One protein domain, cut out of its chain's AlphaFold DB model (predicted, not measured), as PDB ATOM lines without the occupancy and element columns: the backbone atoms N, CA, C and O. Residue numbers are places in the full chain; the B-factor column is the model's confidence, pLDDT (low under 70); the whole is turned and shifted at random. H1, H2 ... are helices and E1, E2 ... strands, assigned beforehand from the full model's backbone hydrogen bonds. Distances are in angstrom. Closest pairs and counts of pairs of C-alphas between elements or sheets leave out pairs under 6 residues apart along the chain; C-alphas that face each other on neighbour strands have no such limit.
ATOM      1  N   ASP A   8     -33.306 -48.027  56.525       95.56
ATOM      2  CA  ASP A   8     -32.950 -49.278  57.188       95.56
ATOM      3  C   ASP A   8     -31.787 -49.949  56.453       95.56
ATOM      4  O   ASP A   8     -30.811 -50.371  57.082       95.56
ATOM      5  N   ARG A   9     -31.839 -49.973  55.123       95.62
ATOM      6  CA  ARG A   9     -30.896 -50.663  54.248       95.62
ATOM      7  C   ARG A   9     -30.551 -49.817  53.033       95.62
ATOM      8  O   ARG A   9     -31.409 -49.418  52.248       95.62
ATOM      9  N   ILE A  10     -29.252 -49.632  52.823       95.25
ATOM     10  CA  ILE A  10     -28.710 -49.128  51.563       95.25
ATOM     11  C   ILE A  10     -27.746 -50.161  50.997       95.25
ATOM     12  O   ILE A  10     -26.851 -50.668  51.679       95.25
ATOM     13  N   LEU A  11     -27.907 -50.432  49.710       94.56
ATOM     14  CA  LEU A  11     -27.024 -51.265  48.919       94.56
ATOM     15  C   LEU A  11     -26.487 -50.454  47.748       94.56
ATOM     16  O   LEU A  11     -27.266 -49.904  46.977       94.56
ATOM     17  N   VAL A  12     -25.169 -50.401  47.580       92.25
ATOM     18  CA  VAL A  12     -24.529 -49.736  46.436       92.25
ATOM     19  C   VAL A  12     -23.711 -50.749  45.648       92.25
ATOM     20  O   VAL A  12     -22.910 -51.496  46.213       92.25
ATOM     21  N   LEU A  13     -23.919 -50.761  44.334       88.50
ATOM     22  CA  LEU A  13     -23.245 -51.645  43.397       88.50
ATOM     23  C   LEU A  13     -22.088 -50.917  42.704       88.50
ATOM     24  O   LEU A  13     -22.285 -49.882  42.063       88.50
ATOM     25  N   PHE A  14     -20.900 -51.508  42.778       86.88
ATOM     26  CA  PHE A  14     -19.683 -51.073  42.104       86.88
ATOM     27  C   PHE A  14     -19.223 -52.102  41.069       86.88
ATOM     28  O   PHE A  14     -19.404 -53.305  41.241       86.88
ATOM     29  N   LEU A  15     -18.587 -51.628  39.999       85.56
ATOM     30  CA  LEU A  15     -17.840 -52.513  39.110       85.56
ATOM     31  C   LEU A  15     -16.640 -53.103  39.855       85.56
ATOM     32  O   LEU A  15     -15.993 -52.409  40.643       85.56
ATOM     33  N   SER A  16     -16.337 -54.368  39.576       87.25
ATOM     34  CA  SER A  16     -15.094 -54.988  40.035       87.25
ATOM     35  C   SER A  16     -13.866 -54.305  39.429       87.25
ATOM     36  O   SER A  16     -13.935 -53.722  38.344       87.25
ATOM     37  N   ASP A  17     -12.718 -54.447  40.089       88.38
ATOM     38  CA  ASP A  17     -11.441 -53.903  39.603       88.38
ATOM     39  C   ASP A  17     -11.084 -54.410  38.199       88.38
ATOM     40  O   ASP A  17     -10.625 -53.642  37.351       88.38
ATOM     41  N   ASP A  18     -11.397 -55.676  37.906       85.75
ATOM     42  CA  ASP A  18     -11.208 -56.264  36.580       85.75
ATOM     43  C   ASP A  18     -12.022 -55.521  35.515       85.75
ATOM     44  O   ASP A  18     -11.562 -55.333  34.387       85.75
ATOM     45  N   ARG A  19     -13.235 -55.063  35.848       84.88
ATOM     46  CA  ARG A  19     -14.067 -54.277  34.927       84.88
ATOM     47  C   ARG A  19     -13.686 -52.812  34.871       84.88
ATOM     48  O   ARG A  19     -13.828 -52.218  33.805       84.88
ATOM     49  N   LEU A  20     -13.145 -52.257  35.950       84.31
ATOM     50  CA  LEU A  20     -12.576 -50.911  35.932       84.31
ATOM     51  C   LEU A  20     -11.446 -50.782  34.910       84.31
ATOM     52  O   LEU A  20     -11.275 -49.703  34.353       84.31
ATOM     53  N   SER A  21     -10.725 -51.867  34.607       83.31
ATOM     54  CA  SER A  21      -9.670 -51.844  33.587       83.31
ATOM     55  C   SER A  21     -10.172 -51.474  32.188       83.31
ATOM     56  O   SER A  21      -9.578 -50.621  31.533       83.31
ATOM     57  N   TRP A  22     -11.303 -52.048  31.769       81.25
ATOM     58  CA  TRP A  22     -11.931 -51.747  30.482       81.25
ATOM     59  C   TRP A  22     -12.368 -50.284  30.411       81.25
ATOM     60  O   TRP A  22     -12.162 -49.613  29.407       81.25
ATOM     61  N   VAL A  23     -12.914 -49.764  31.510       78.81
ATOM     62  CA  VAL A  23     -13.375 -48.380  31.533       78.81
ATOM     63  C   VAL A  23     -12.223 -47.378  31.588       78.81
ATOM     64  O   VAL A  23     -12.294 -46.318  30.968       78.81
ATOM     65  N   ALA A  24     -11.161 -47.702  32.324       83.69
ATOM     66  CA  ALA A  24      -9.954 -46.888  32.376       83.69
ATOM     67  C   ALA A  24      -9.381 -46.684  30.964       83.69
ATOM     68  O   ALA A  24      -9.064 -45.556  30.591       83.69
ATOM     69  N   GLU A  25      -9.347 -47.748  30.151       82.44
ATOM     70  CA  GLU A  25      -8.933 -47.680  28.746       82.44
ATOM     71  C   GLU A  25      -9.815 -46.727  27.922       82.44
ATOM     72  O   GLU A  25      -9.285 -45.845  27.245       82.44
ATOM     73  N   GLU A  26     -11.145 -46.839  28.016       78.50
ATOM     74  CA  GLU A  26     -12.066 -45.970  27.264       78.50
ATOM     75  C   GLU A  26     -11.963 -44.487  27.653       78.50
ATOM     76  O   GLU A  26     -12.169 -43.609  26.812       78.50
ATOM     77  N   GLN A  27     -11.627 -44.195  28.911       77.62
ATOM     78  CA  GLN A  27     -11.518 -42.825  29.424       77.62
ATOM     79  C   GLN A  27     -10.109 -42.230  29.325       77.62
ATOM     80  O   GLN A  27      -9.925 -41.052  29.634       77.62
ATOM     81  N   GLY A  28      -9.113 -43.007  28.889       84.50
ATOM     82  CA  GLY A  28      -7.715 -42.568  28.894       84.50
ATOM     83  C   GLY A  28      -7.145 -42.379  30.306       84.50
ATOM     84  O   GLY A  28      -6.264 -41.546  30.513       84.50
ATOM     85  N   GLU A  29      -7.658 -43.140  31.269       87.19
ATOM     86  CA  GLU A  29      -7.278 -43.141  32.683       87.19
ATOM     87  C   GLU A  29      -6.535 -44.436  33.041       87.19
ATOM     88  O   GLU A  29      -6.468 -45.378  32.250       87.19
ATOM     89  N   THR A  30      -5.962 -44.512  34.246       91.12
ATOM     90  CA  THR A  30      -5.338 -45.758  34.725       91.12
ATOM     91  C   THR A  30      -6.287 -46.555  35.612       91.12
ATOM     92  O   THR A  30      -7.155 -45.997  36.292       91.12
ATOM     93  N   VAL A  31      -6.109 -47.876  35.646       90.25
ATOM     94  CA  VAL A  31      -6.906 -48.754  36.516       90.25
ATOM     95  C   VAL A  31      -6.723 -48.353  37.979       90.25
ATOM     96  O   VAL A  31      -7.689 -48.274  38.728       90.25
ATOM     97  N   GLU A  32      -5.501 -48.004  38.379       93.00
ATOM     98  CA  GLU A  32      -5.178 -47.555  39.735       93.00
ATOM     99  C   GLU A  32      -5.916 -46.263  40.107       93.00
ATOM    100  O   GLU A  32      -6.402 -46.143  41.232       93.00
ATOM    101  N   SER A  33      -6.034 -45.317  39.166       90.56
ATOM    102  CA  SER A  33      -6.813 -44.082  39.331       90.56
ATOM    103  C   SER A  33      -8.288 -44.402  39.596       90.56
ATOM    104  O   SER A  33      -8.867 -43.933  40.581       90.56
ATOM    105  N   MET A  34      -8.873 -45.293  38.788       88.44
ATOM    106  CA  MET A  34     -10.272 -45.720  38.912       88.44
ATOM    107  C   MET A  34     -10.548 -46.471  40.217       88.44
ATOM    108  O   MET A  34     -11.525 -46.179  40.910       88.44
ATOM    109  N   VAL A  35      -9.665 -47.394  40.605       90.44
ATOM    110  CA  VAL A  35      -9.760 -48.128  41.876       90.44
ATOM    111  C   VAL A  35      -9.645 -47.165  43.061       90.44
ATOM    112  O   VAL A  35     -10.439 -47.234  44.002       90.44
ATOM    113  N   ALA A  36      -8.715 -46.208  43.012       91.75
ATOM    114  CA  ALA A  36      -8.576 -45.197  44.056       91.75
ATOM    115  C   ALA A  36      -9.810 -44.282  44.154       91.75
ATOM    116  O   ALA A  36     -10.209 -43.907  45.262       91.75
ATOM    117  N   ALA A  37     -10.427 -43.931  43.021       89.19
ATOM    118  CA  ALA A  37     -11.673 -43.170  42.979       89.19
ATOM    119  C   ALA A  37     -12.842 -43.964  43.582       89.19
ATOM    120  O   ALA A  37     -13.567 -43.421  44.418       89.19
ATOM    121  N   LYS A  38     -12.972 -45.255  43.246       89.75
ATOM    122  CA  LYS A  38     -13.958 -46.171  43.843       89.75
ATOM    123  C   LYS A  38     -13.813 -46.230  45.366       89.75
ATOM    124  O   LYS A  38     -14.783 -45.999  46.087       89.75
ATOM    125  N   GLU A  39     -12.602 -46.471  45.872       92.31
ATOM    126  CA  GLU A  39     -12.353 -46.567  47.318       92.31
ATOM    127  C   GLU A  39     -12.604 -45.250  48.056       92.31
ATOM    128  O   GLU A  39     -13.122 -45.247  49.178       92.31
ATOM    129  N   ARG A  40     -12.264 -44.117  47.430       93.00
ATOM    130  CA  ARG A  40     -12.582 -42.792  47.968       93.00
ATOM    131  C   ARG A  40     -14.092 -42.588  48.046       93.00
ATOM    132  O   ARG A  40     -14.591 -42.298  49.127       93.00
ATOM    133  N   GLY A  41     -14.811 -42.827  46.949       90.44
ATOM    134  CA  GLY A  41     -16.268 -42.707  46.904       90.44
ATOM    135  C   GLY A  41     -16.956 -43.592  47.942       90.44
ATOM    136  O   GLY A  41     -17.848 -43.133  48.650       90.44
ATOM    137  N   ARG A  42     -16.489 -44.833  48.120       91.81
ATOM    138  CA  ARG A  42     -16.994 -45.745  49.156       91.81
ATOM    139  C   ARG A  42     -16.800 -45.188  50.566       91.81
ATOM    140  O   ARG A  42     -17.718 -45.260  51.382       91.81
ATOM    141  N   ARG A  43     -15.618 -44.647  50.873       94.38
ATOM    142  CA  ARG A  43     -15.325 -44.046  52.182       94.38
ATOM    143  C   ARG A  43     -16.186 -42.813  52.435       94.38
ATOM    144  O   ARG A  43     -16.780 -42.710  53.504       94.38
ATOM    145  N   ASP A  44     -16.265 -41.925  51.453       93.75
ATOM    146  CA  ASP A  44     -17.003 -40.669  51.559       93.75
ATOM    147  C   ASP A  44     -18.507 -40.937  51.724       93.75
ATOM    148  O   ASP A  44     -19.149 -40.334  52.581       93.75
ATOM    149  N   LEU A  45     -19.060 -41.911  50.989       91.62
ATOM    150  CA  LEU A  45     -20.449 -42.349  51.151       91.62
ATOM    151  C   LEU A  45     -20.713 -42.946  52.535       91.62
ATOM    152  O   LEU A  45     -21.718 -42.601  53.156       91.62
ATOM    153  N   LYS A  46     -19.830 -43.827  53.030       92.94
ATOM    154  CA  LYS A  46     -19.953 -44.394  54.386       92.94
ATOM    155  C   LYS A  46     -20.001 -43.291  55.435       92.94
ATOM    156  O   LYS A  46     -20.864 -43.329  56.301       92.94
ATOM    157  N   GLU A  47     -19.100 -42.318  55.344       94.50
ATOM    158  CA  GLU A  47     -19.041 -41.206  56.292       94.50
ATOM    159  C   GLU A  47     -20.285 -40.314  56.207       94.50
ATOM    160  O   GLU A  47     -20.849 -39.949  57.237       94.50
ATOM    161  N   LEU A  48     -20.749 -40.006  54.992       93.12
ATOM    162  CA  LEU A  48     -21.929 -39.173  54.763       93.12
ATOM    163  C   LEU A  48     -23.210 -39.797  55.332       93.12
ATOM    164  O   LEU A  48     -24.083 -39.081  55.819       93.12
ATOM    165  N   LEU A  49     -23.334 -41.123  55.249       91.75
ATOM    166  CA  LEU A  49     -24.564 -41.843  55.579       91.75
ATOM    167  C   LEU A  49     -24.537 -42.520  56.952       91.75
ATOM    168  O   LEU A  49     -25.569 -43.034  57.368       91.75
ATOM    169  N   LYS A  50     -23.412 -42.496  57.680       91.38
ATOM    170  CA  LYS A  50     -23.202 -43.268  58.923       91.38
ATOM    171  C   LYS A  50     -24.300 -43.121  59.986       91.38
ATOM    172  O   LYS A  50     -24.589 -44.085  60.681       91.38
ATOM    173  N   ASP A  51     -24.918 -41.943  60.088       92.44
ATOM    174  CA  ASP A  51     -25.959 -41.637  61.084       92.44
ATOM    175  C   ASP A  51     -27.383 -41.732  60.501       92.44
ATOM    176  O   ASP A  51     -28.366 -41.425  61.172       92.44
ATOM    177  N   ARG A  52     -27.499 -42.104  59.222       92.19
ATOM    178  CA  ARG A  52     -28.743 -42.094  58.437       92.19
ATOM    179  C   ARG A  52     -29.104 -43.453  57.852       92.19
ATOM    180  O   ARG A  52     -30.141 -43.551  57.203       92.19
ATOM    181  N   VAL A  53     -28.281 -44.475  58.078       94.44
ATOM    182  CA  VAL A  53     -28.526 -45.839  57.615       94.44
ATOM    183  C   VAL A  53     -28.188 -46.854  58.700       94.44
ATOM    184  O   VAL A  53     -27.141 -46.750  59.339       94.44
ATOM    185  N   ARG A  54     -29.055 -47.849  58.918       93.38
ATOM    186  CA  ARG A  54     -28.771 -48.934  59.876       93.38
ATOM    187  C   ARG A  54     -27.846 -49.989  59.283       93.38
ATOM    188  O   ARG A  54     -26.912 -50.439  59.944       93.38
ATOM    189  N   GLU A  55     -28.088 -50.361  58.034       93.75
ATOM    190  CA  GLU A  55     -27.296 -51.333  57.300       93.75
ATOM    191  C   GLU A  55     -26.841 -50.773  55.952       93.75
ATOM    192  O   GLU A  55     -27.648 -50.477  55.073       93.75
ATOM    193  N   PHE A  56     -25.524 -50.676  55.768       93.62
ATOM    194  CA  PHE A  56     -24.937 -50.181  54.528       93.62
ATOM    195  C   PHE A  56     -23.995 -51.213  53.918       93.62
ATOM    196  O   PHE A  56     -22.968 -51.564  54.510       93.62
ATOM    197  N   ARG A  57     -24.329 -51.693  52.719       92.94
ATOM    198  CA  ARG A  57     -23.551 -52.699  51.995       92.94
ATOM    199  C   ARG A  57     -23.050 -52.176  50.656       92.94
ATOM    200  O   ARG A  57     -23.738 -51.448  49.943       92.94
ATOM    201  N   PHE A  58     -21.857 -52.634  50.306       91.56
ATOM    202  CA  PHE A  58     -21.243 -52.429  49.006       91.56
ATOM    203  C   PHE A  58     -21.021 -53.780  48.357       91.56
ATOM    204  O   PHE A  58     -20.509 -54.699  49.004       91.56
ATOM    205  N   LEU A  59     -21.416 -53.897  47.097       89.50
ATOM    206  CA  LEU A  59     -21.200 -55.101  46.315       89.50
ATOM    207  C   LEU A  59     -20.433 -54.782  45.051       89.50
ATOM    208  O   LEU A  59     -20.668 -53.757  44.416       89.50
ATOM    209  N   GLU A  60     -19.579 -55.714  44.665       89.06
ATOM    210  CA  GLU A  60     -18.942 -55.733  43.365       89.06
ATOM    211  C   GLU A  60     -19.599 -56.737  42.440       89.06
ATOM    212  O   GLU A  60     -19.958 -57.849  42.843       89.06
ATOM    213  N   TYR A  61     -19.707 -56.351  41.176       82.88
ATOM    214  CA  TYR A  61     -20.259 -57.194  40.131       82.88
ATOM    215  C   TYR A  61     -19.493 -56.996  38.815       82.88
ATOM    216  O   TYR A  61     -18.916 -55.941  38.544       82.88
ATOM    217  N   ASP A  62     -19.500 -58.036  37.980       80.56
ATOM    218  CA  ASP A  62     -18.826 -58.009  36.677       80.56
ATOM    219  C   ASP A  62     -19.777 -57.678  35.522       80.56
ATOM    220  O   ASP A  62     -19.316 -57.215  34.478       80.56
ATOM    221  N   ARG A  63     -21.076 -57.988  35.673       70.44
ATOM    222  CA  ARG A  63     -22.183 -57.751  34.724       70.44
ATOM    223  C   ARG A  63     -23.539 -57.823  35.450       70.44
ATOM    224  O   ARG A  63     -23.623 -58.570  36.425       70.44
ATOM    225  N   PRO A  64     -24.610 -57.210  34.910       64.00
ATOM    226  CA  PRO A  64     -24.632 -56.161  33.877       64.00
ATOM    227  C   PRO A  64     -24.086 -54.822  34.399       64.00
ATOM    228  O   PRO A  64     -24.384 -54.445  35.516       64.00
ATOM    229  N   PHE A  65     -23.300 -54.114  33.584       62.12
ATOM    230  CA  PHE A  65     -22.415 -52.983  33.930       62.12
ATOM    231  C   PHE A  65     -23.074 -51.661  34.442       62.12
ATOM    232  O   PHE A  65     -22.564 -50.585  34.150       62.12
ATOM    233  N   TYR A  66     -24.229 -51.660  35.116       68.69
ATOM    234  CA  TYR A  66     -24.852 -50.411  35.595       68.69
ATOM    235  C   TYR A  66     -24.534 -50.141  37.061       68.69
ATOM    236  O   TYR A  66     -24.698 -50.998  37.928       68.69
ATOM    237  N   CYS A  67     -24.104 -48.919  37.368       78.38
ATOM    238  CA  CYS A  67     -24.014 -48.497  38.758       78.38
ATOM    239  C   CYS A  67     -25.432 -48.290  39.282       78.38
ATOM    240  O   CYS A  67     -26.236 -47.582  38.675       78.38
ATOM    241  N   ALA A  68     -25.736 -48.896  40.418       87.81
ATOM    242  CA  ALA A  68     -27.031 -48.733  41.043       87.81
ATOM    243  C   ALA A  68     -26.901 -48.636  42.552       87.81
ATOM    244  O   ALA A  68     -25.988 -49.207  43.155       87.81
ATOM    245  N   SER A  69     -27.844 -47.928  43.156       92.38
ATOM    246  CA  SER A  69     -28.030 -47.938  44.597       92.38
ATOM    247  C   SER A  69     -29.489 -48.188  44.931       92.38
ATOM    248  O   SER A  69     -30.367 -47.550  44.352       92.38
ATOM    249  N   TYR A  70     -29.719 -49.085  45.878       94.44
ATOM    250  CA  TYR A  70     -31.025 -49.536  46.325       94.44
ATOM    251  C   TYR A  70     -31.190 -49.151  47.791       94.44
ATOM    252  O   TYR A  70     -30.323 -49.455  48.610       94.44
ATOM    253  N   TRP A  71     -32.277 -48.463  48.101       95.62
ATOM    254  CA  TRP A  71     -32.553 -47.858  49.398       95.62
ATOM    255  C   TRP A  71     -33.927 -48.351  49.837       95.62
ATOM    256  O   TRP A  71     -34.906 -48.041  49.160       95.62
ATOM    257  N   ASP A  72     -33.983 -49.177  50.886       95.12
ATOM    258  CA  ASP A  72     -35.208 -49.846  51.368       95.12
ATOM    259  C   ASP A  72     -36.078 -50.393  50.221       95.12
ATOM    260  O   ASP A  72     -37.291 -50.218  50.168       95.12
ATOM    261  N   TRP A  73     -35.422 -50.993  49.225       93.88
ATOM    262  CA  TRP A  73     -35.990 -51.219  47.894       93.88
ATOM    263  C   TRP A  73     -37.090 -52.287  47.844       93.88
ATOM    264  O   TRP A  73     -37.698 -52.514  46.803       93.88
ATOM    265  N   ASP A  74     -37.284 -53.016  48.930       92.75
ATOM    266  CA  ASP A  74     -38.289 -54.058  49.103       92.75
ATOM    267  C   ASP A  74     -39.421 -53.619  50.044       92.75
ATOM    268  O   ASP A  74     -40.251 -54.444  50.426       92.75
ATOM    269  N   GLU A  75     -39.485 -52.328  50.376       91.94
ATOM    270  CA  GLU A  75     -40.493 -51.742  51.254       91.94
ATOM    271  C   GLU A  75     -41.149 -50.494  50.625       91.94
ATOM    272  O   GLU A  75     -40.516 -49.755  49.860       91.94
ATOM    273  N   PRO A  76     -42.431 -50.206  50.944       91.50
ATOM    274  CA  PRO A  76     -43.078 -48.968  50.521       91.50
ATOM    275  C   PRO A  76     -42.291 -47.728  50.963       91.50
ATOM    276  O   PRO A  76     -41.911 -47.600  52.125       91.50
ATOM    277  N   GLY A  77     -42.093 -46.782  50.044       89.56
ATOM    278  CA  GLY A  77     -41.222 -45.619  50.256       89.56
ATOM    279  C   GLY A  77     -39.768 -45.832  49.823       89.56
ATOM    280  O   GLY A  77     -39.004 -44.867  49.805       89.56
ATOM    281  N   GLY A  78     -39.408 -47.048  49.406       93.81
ATOM    282  CA  GLY A  78     -38.097 -47.372  48.864       93.81
ATOM    283  C   GLY A  78     -37.737 -46.606  47.590       93.81
ATOM    284  O   GLY A  78     -38.586 -46.121  46.829       93.81
ATOM    285  N   PHE A  79     -36.439 -46.555  47.313       93.75
ATOM    286  CA  PHE A  79     -35.840 -45.792  46.226       93.75
ATOM    287  C   PHE A  79     -34.744 -46.593  45.512       93.75
ATOM    288  O   PHE A  79     -33.871 -47.196  46.135       93.75
ATOM    289  N   ILE A  80     -34.773 -46.571  44.181       93.38
ATOM    290  CA  ILE A  80     -33.757 -47.185  43.328       93.38
ATOM    291  C   ILE A  80     -33.178 -46.105  42.422       93.38
ATOM    292  O   ILE A  80     -33.886 -45.468  41.641       93.38
ATOM    293  N   HIS A  81     -31.866 -45.934  42.498       91.31
ATOM    294  CA  HIS A  81     -31.105 -45.125  41.563       91.31
ATOM    295  C   HIS A  81     -30.360 -46.039  40.602       91.31
ATOM    296  O   HIS A  81     -29.557 -46.862  41.044       91.31
ATOM    297  N   ILE A  82     -30.572 -45.849  39.306       86.56
ATOM    298  CA  ILE A  82     -29.812 -46.501  38.245       86.56
ATOM    299  C   ILE A  82     -29.046 -45.413  37.499       86.56
ATOM    300  O   ILE A  82     -29.625 -44.603  36.778       86.56
ATOM    301  N   SER A  83     -27.730 -45.394  37.661       77.25
ATOM    302  CA  SER A  83     -26.848 -44.649  36.770       77.25
ATOM    303  C   SER A  83     -26.633 -45.517  35.537       77.25
ATOM    304  O   SER A  83     -26.056 -46.605  35.667       77.25
ATOM    305  N   PRO A  84     -27.122 -45.119  34.349       63.78
ATOM    306  CA  PRO A  84     -26.982 -45.966  33.204       63.78
ATOM    307  C   PRO A  84     -25.503 -46.117  32.884       63.78
ATOM    308  O   PRO A  84     -24.673 -45.210  32.888       63.78
ATOM    309  N   LEU A  85     -25.235 -47.373  32.645       60.59
ATOM    310  CA  LEU A  85     -24.085 -47.973  32.047       60.59
ATOM    311  C   LEU A  85     -23.792 -47.350  30.683       60.59
ATOM    312  O   LEU A  85     -24.188 -47.907  29.670       60.59
ATOM    313  N   VAL A  86     -23.085 -46.225  30.662       53.59
ATOM    314  CA  VAL A  86     -21.793 -46.150  29.970       53.59
ATOM    315  C   VAL A  86     -20.937 -45.139  30.729       53.59
ATOM    316  O   VAL A  86     -21.091 -43.926  30.583       53.59
ATOM    317  N   TRP A  87     -20.050 -45.630  31.592       49.62
ATOM    318  CA  TRP A  87     -19.007 -44.775  32.157       49.62
ATOM    319  C   TRP A  87     -18.238 -44.103  31.012       49.62
ATOM    320  O   TRP A  87     -17.781 -44.778  30.099       49.62
ATOM    321  N   GLY A  88     -18.077 -42.783  31.071       46.41
ATOM    322  CA  GLY A  88     -17.386 -42.019  30.028       46.41
ATOM    323  C   GLY A  88     -18.302 -41.472  28.930       46.41
ATOM    324  O   GLY A  88     -17.860 -40.620  28.162       46.41
ATOM    325  N   LEU A  89     -19.584 -41.866  28.880       53.50
ATOM    326  CA  LEU A  89     -20.566 -41.116  28.097       53.50
ATOM    327  C   LEU A  89     -21.103 -39.928  28.880       53.50
ATOM    328  O   LEU A  89     -21.288 -39.968  30.095       53.50
ATOM    329  N   ASP A  90     -21.377 -38.863  28.133       57.75
ATOM    330  CA  ASP A  90     -21.999 -37.657  28.656       57.75
ATOM    331  C   ASP A  90     -23.338 -38.028  29.334       57.75
ATOM    332  O   ASP A  90     -24.200 -38.636  28.685       57.75
ATOM    333  N   PRO A  91     -23.558 -37.641  30.607       58.22
ATOM    334  CA  PRO A  91     -24.839 -37.811  31.295       58.22
ATOM    335  C   PRO A  91     -26.044 -37.245  30.526       58.22
ATOM    336  O   PRO A  91     -27.177 -37.651  30.768       58.22
ATOM    337  N   LYS A  92     -25.829 -36.325  29.578       64.94
ATOM    338  CA  LYS A  92     -26.869 -35.834  28.658       64.94
ATOM    339  C   LYS A  92     -27.361 -36.893  27.672       64.94
ATOM    340  O   LYS A  92     -28.478 -36.776  27.179       64.94
ATOM    341  N   VAL A  93     -26.531 -37.881  27.354       63.31
ATOM    342  CA  VAL A  93     -26.824 -38.964  26.402       63.31
ATOM    343  C   VAL A  93     -27.288 -40.222  27.138       63.31
ATOM    344  O   VAL A  93     -28.088 -40.987  26.604       63.31
ATOM    345  N   CYS A  94     -26.835 -40.411  28.379       66.88
ATOM    346  CA  CYS A  94     -27.217 -41.527  29.235       66.88
ATOM    347  C   CYS A  94     -27.607 -41.005  30.632       66.88
ATOM    348  O   CYS A  94     -26.787 -41.023  31.552       66.88
ATOM    349  N   PRO A  95     -28.829 -40.467  30.806       69.94
ATOM    350  CA  PRO A  95     -29.225 -39.858  32.067       69.94
ATOM    351  C   PRO A  95     -29.508 -40.910  33.137       69.94
ATOM    352  O   PRO A  95     -30.180 -41.910  32.890       69.94
ATOM    353  N   ALA A  96     -29.043 -40.639  34.356       81.12
ATOM    354  CA  ALA A  96     -29.426 -41.417  35.522       81.12
ATOM    355  C   ALA A  96     -30.942 -41.408  35.737       81.12
ATOM    356  O   ALA A  96     -31.609 -40.389  35.544       81.12
ATOM    357  N   MET A  97     -31.470 -42.552  36.156       86.94
ATOM    358  CA  MET A  97     -32.886 -42.749  36.418       86.94
ATOM    359  C   MET A  97     -33.122 -43.049  37.890       86.94
ATOM    360  O   MET A  97     -32.375 -43.783  38.533       86.94
ATOM    361  N   ASN A  98     -34.189 -42.453  38.408       90.50
ATOM    362  CA  ASN A  98     -34.631 -42.576  39.785       90.50
ATOM    363  C   ASN A  98     -36.023 -43.202  39.786       90.50
ATOM    364  O   ASN A  98     -36.934 -42.656  39.164       90.50
ATOM    365  N   TYR A  99     -36.184 -44.300  40.512       90.56
ATOM    366  CA  TYR A  99     -37.448 -45.005  40.675       90.56
ATOM    367  C   TYR A  99     -37.844 -44.971  42.147       90.56
ATOM    368  O   TYR A  99     -37.027 -45.238  43.026       90.56
ATOM    369  N   TYR A 100     -39.100 -44.630  42.416       91.38
ATOM    370  CA  TYR A 100     -39.622 -44.463  43.769       91.38
ATOM    371  C   TYR A 100     -40.865 -45.328  43.955       91.38
ATOM    372  O   TYR A 100     -41.765 -45.298  43.111       91.38
ATOM    373  N   TRP A 101     -40.956 -46.029  45.081       92.06
ATOM    374  CA  TRP A 101     -42.166 -46.744  45.476       92.06
ATOM    375  C   TRP A 101     -43.119 -45.781  46.194       92.06
ATOM    376  O   TRP A 101     -43.114 -45.661  47.416       92.06
ATOM    377  N   THR A 102     -43.922 -45.042  45.423       84.31
ATOM    378  CA  THR A 102     -44.803 -43.975  45.947       84.31
ATOM    379  C   THR A 102     -46.267 -44.379  46.121       84.31
ATOM    380  O   THR A 102     -47.018 -43.660  46.781       84.31
ATOM    381  N   ALA A 103     -46.689 -45.497  45.528       80.44
ATOM    382  CA  ALA A 103     -48.055 -46.010  45.595       80.44
ATOM    383  C   ALA A 103     -48.144 -47.263  46.481       80.44
ATOM    384  O   ALA A 103     -47.157 -47.690  47.075       80.44
ATOM    385  N   MET A 104     -49.346 -47.841  46.588       81.56
ATOM    386  CA  MET A 104     -49.553 -49.101  47.314       81.56
ATOM    387  C   MET A 104     -48.680 -50.222  46.729       81.56
ATOM    388  O   MET A 104     -48.034 -50.938  47.486       81.56
ATOM    389  N   ASP A 105     -48.573 -50.266  45.399       86.44
ATOM    390  CA  ASP A 105     -47.711 -51.182  44.655       86.44
ATOM    391  C   ASP A 105     -46.624 -50.402  43.884       86.44
ATOM    392  O   ASP A 105     -46.877 -49.270  43.445       86.44
ATOM    393  N   PRO A 106     -45.417 -50.969  43.706       89.12
ATOM    394  CA  PRO A 106     -44.371 -50.363  42.895       89.12
ATOM    395  C   PRO A 106     -44.712 -50.500  41.404       89.12
ATOM    396  O   PRO A 106     -45.404 -51.427  40.990       89.12
ATOM    397  N   GLY A 107     -44.230 -49.570  40.577       89.50
ATOM    398  CA  GLY A 107     -44.415 -49.653  39.124       89.50
ATOM    399  C   GLY A 107     -43.575 -50.764  38.481       89.50
ATOM    400  O   GLY A 107     -42.556 -51.168  39.039       89.50
ATOM    401  N   ASP A 108     -43.959 -51.196  37.278       91.12
ATOM    402  CA  ASP A 108     -43.314 -52.309  36.558       91.12
ATOM    403  C   ASP A 108     -41.790 -52.142  36.417       91.12
ATOM    404  O   ASP A 108     -41.036 -53.083  36.661       91.12
ATOM    405  N   ASP A 109     -41.315 -50.932  36.101       88.00
ATOM    406  CA  ASP A 109     -39.878 -50.650  35.989       88.00
ATOM    407  C   ASP A 109     -39.149 -50.843  37.328       88.00
ATOM    408  O   ASP A 109     -38.036 -51.360  37.368       88.00
ATOM    409  N   TYR A 110     -39.775 -50.457  38.443       91.88
ATOM    410  CA  TYR A 110     -39.199 -50.616  39.779       91.88
ATOM    411  C   TYR A 110     -39.046 -52.102  40.124       91.88
ATOM    412  O   TYR A 110     -37.971 -52.529  40.549       91.88
ATOM    413  N   VAL A 111     -40.096 -52.892  39.869       91.31
ATOM    414  CA  VAL A 111     -40.094 -54.352  40.056       91.31
ATOM    415  C   VAL A 111     -39.014 -55.003  39.194       91.31
ATOM    416  O   VAL A 111     -38.256 -55.835  39.687       91.31
ATOM    417  N   PHE A 112     -38.862 -54.571  37.940       90.00
ATOM    418  CA  PHE A 112     -37.816 -55.078  37.053       90.00
ATOM    419  C   PHE A 112     -36.406 -54.911  37.648       90.00
ATOM    420  O   PHE A 112     -35.607 -55.851  37.622       90.00
ATOM    421  N   TYR A 113     -36.087 -53.743  38.218       89.75
ATOM    422  CA  TYR A 113     -34.783 -53.530  38.859       89.75
ATOM    423  C   TYR A 113     -34.644 -54.276  40.190       89.75
ATOM    424  O   TYR A 113     -33.556 -54.765  40.496       89.75
ATOM    425  N   GLN A 114     -35.722 -54.427  40.957       89.94
ATOM    426  CA  GLN A 114     -35.733 -55.244  42.172       89.94
ATOM    427  C   GLN A 114     -35.443 -56.729  41.871       89.94
ATOM    428  O   GLN A 114     -34.618 -57.361  42.544       89.94
ATOM    429  N   ASP A 115     -36.044 -57.280  40.818       88.62
ATOM    430  CA  ASP A 115     -35.791 -58.648  40.353       88.62
ATOM    431  C   ASP A 115     -34.366 -58.803  39.800       88.62
ATOM    432  O   ASP A 115     -33.658 -59.779  40.091       88.62
ATOM    433  N   GLY A 116     -33.904 -57.802  39.043       86.44
ATOM    434  CA  GLY A 116     -32.529 -57.718  38.556       86.44
ATOM    435  C   GLY A 116     -31.511 -57.745  39.697       86.44
ATOM    436  O   GLY A 116     -30.520 -58.481  39.625       86.44
ATOM    437  N   LEU A 117     -31.785 -57.019  40.787       87.50
ATOM    438  CA  LEU A 117     -30.953 -57.047  41.983       87.50
ATOM    439  C   LEU A 117     -30.892 -58.446  42.600       87.50
ATOM    440  O   LEU A 117     -29.807 -58.902  42.947       87.50
ATOM    441  N   SER A 118     -32.015 -59.154  42.707       83.75
ATOM    442  CA  SER A 118     -32.038 -60.512  43.277       83.75
ATOM    443  C   SER A 118     -31.121 -61.477  42.519       83.75
ATOM    444  O   SER A 118     -30.452 -62.313  43.129       83.75
ATOM    445  N   SER A 119     -31.031 -61.323  41.196       80.88
ATOM    446  CA  SER A 119     -30.091 -62.078  40.357       80.88
ATOM    447  C   SER A 119     -28.638 -61.650  40.593       80.88
ATOM    448  O   SER A 119     -27.747 -62.493  40.703       80.88
ATOM    449  N   LEU A 120     -28.392 -60.344  40.723       80.62
ATOM    450  CA  LEU A 120     -27.073 -59.784  41.024       80.62
ATOM    451  C   LEU A 120     -26.550 -60.229  42.392       80.62
ATOM    452  O   LEU A 120     -25.393 -60.617  42.488       80.62
ATOM    453  N   MET A 121     -27.390 -60.253  43.428       83.69
ATOM    454  CA  MET A 121     -27.025 -60.681  44.786       83.69
ATOM    455  C   MET A 121     -26.473 -62.113  44.839       83.69
ATOM    456  O   MET A 121     -25.688 -62.429  45.729       83.69
ATOM    457  N   GLN A 122     -26.860 -62.978  43.898       80.00
ATOM    458  CA  GLN A 122     -26.348 -64.351  43.805       80.00
ATOM    459  C   GLN A 122     -24.951 -64.426  43.175       80.00
ATOM    460  O   GLN A 122     -24.208 -65.370  43.440       80.00
ATOM    461  N   ALA A 123     -24.599 -63.453  42.332       76.81
ATOM    462  CA  ALA A 123     -23.339 -63.416  41.589       76.81
ATOM    463  C   ALA A 123     -22.315 -62.422  42.168       76.81
ATOM    464  O   ALA A 123     -21.118 -62.532  41.891       76.81
ATOM    465  N   ALA A 124     -22.779 -61.439  42.936       80.25
ATOM    466  CA  ALA A 124     -21.978 -60.340  43.443       80.25
ATOM    467  C   ALA A 124     -21.177 -60.726  44.694       80.25
ATOM    468  O   ALA A 124     -21.558 -61.598  45.476       80.25
ATOM    469  N   ARG A 125     -20.051 -60.038  44.891       82.75
ATOM    470  CA  ARG A 125     -19.169 -60.204  46.055       82.75
ATOM    471  C   ARG A 125     -19.282 -58.985  46.959       82.75
ATOM    472  O   ARG A 125     -19.299 -57.860  46.473       82.75
ATOM    473  N   GLN A 126     -19.361 -59.196  48.268       81.38
ATOM    474  CA  GLN A 126     -19.392 -58.100  49.238       81.38
ATOM    475  C   GLN A 126     -17.984 -57.563  49.519       81.38
ATOM    476  O   GLN A 126     -17.053 -58.359  49.659       81.38
ATOM    477  N   ILE A 127     -17.851 -56.232  49.625       81.31
ATOM    478  CA  ILE A 127     -16.565 -55.514  49.758       81.31
ATOM    479  C   ILE A 127     -16.527 -54.414  50.832       81.31
ATOM    480  O   ILE A 127     -17.554 -53.761  51.129       81.31
TER     481      ILE A 127
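AT A GLANCE: This is residues 8 to 127 of the 127 residues of the protein "Hypothetical protein" of Trieres chinensis (UniProt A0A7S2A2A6). A twisted five-stranded sheet stands between helices: the long helix H2 runs along the strands over E2 and E1 on one face, and H3 crosses the strands over the other face. H1 makes a corner with the beginning of H2, near the end of E1, and the tail after H3 comes back beside the edge strand E2. The printed part has 120 residues, with three named helices and five named strands in the order E1 H1 H2 E2 E3 E4 E5 H3. The sheet is mixed, in the order E2 E1 E3 E4 E5, and the class is mixed, helices and strands. The whole is compact, with a radius of gyration of the C-alphas of 14.8 A and spans of 46 by 32 by 28 A.

HOW THE PARTS SIT: In the sheet, E2, residues 53 to 61, is an edge strand and the parallel neighbour of E1, residues 8 to 15, at 21 degrees; N 57 and O 10 are 2.9 A apart, within hydrogen-bond range. E3, residues 67 to 71, is antiparallel to E1 at 174 degrees, with N 11 and O 70 at 2.8 A. E4, residues 79 to 83, is antiparallel to E3, with N 69 and O 81 at 2.9 A. E5, residues 97 to 100, is the other edge strand and antiparallel to E4, with N 82 and O 97 at 2.8 A. E3, E4 and E5 form a meander, each strand the antiparallel neighbour of the one before, and E3 with E4 and E4 with E5 are hairpins. The sheet is twisted, with C-alphas up to 4.0 A off its best plane. H2, residues 31 to 49, is on the sheet at a height of 10.3 A, over E2 and E1, and runs along the strands, at 6 degrees to E1 on the local plane; its closest C-alphas to E2 are those of Lys 46 and Phe 56, 7.6 A apart. H1, residues 17 to 27, touches H2, which touches it with residues 31 to 35 alone; the closest C-alphas of the two are those of Ser 21 and Val 31, 5.1 A apart. Their lines stand at a steep tilt of 69.7 degrees, only just short of about perpendicular, opposite ways. E1, H1, H2 and E2 form a strand-helix-strand unit, two parallel neighbour strands with helices between, and its crossover is right-handed. H3, residues 108 to 123, is on the opposite face from H2 at a height of 9.7 A and runs across the strands, at 74 degrees to E3 on the local plane. It lies over the five strands, though only just over E2, E1, E4 and E5, with 3 of its C-alphas falling on each. The closest C-alphas of H3 and E5 are those of Tyr 110 and Tyr 99, 5.9 A apart. With H1 and H2 on one face and H3 on the other, there are three layers, helices on both faces of a sheet. H1 and H3 are apart, and so are H2 and H3. Residues 59 to 60 of E2 pair with residues 125 to 126, antiparallel. Every O i to N i+4 pair of H2 is within hydrogen-bond range, against 6 of 7 in H1 and 10 of 12 in H3.

IN THESE COORDINATES: E1 begins at C-alpha 8, (-32.950, -49.278, 57.188), and is 23.8 A long; E2 is 22.4 A. E3, E4 and E5 are 13.7, 13.1 and 10.1 A. H1 is 15.0 A long, and H2 is 26.9 A, from C-alpha 31 at (-6.906, -48.754, 36.516). H3 is 23.4 A and ends at C-alpha 123, (-23.339, -63.416, 41.589).

THE WHOLE: The C-alphas farthest apart, of Gly 28 and Met 104, are 46.2 A apart. The printed part has no cut. Its one long link, residues 84 to 96, joins E4 to E5. The mean pLDDT of the printed part is 84.8; residues 64 to 66 and 84 to 95 are under 70.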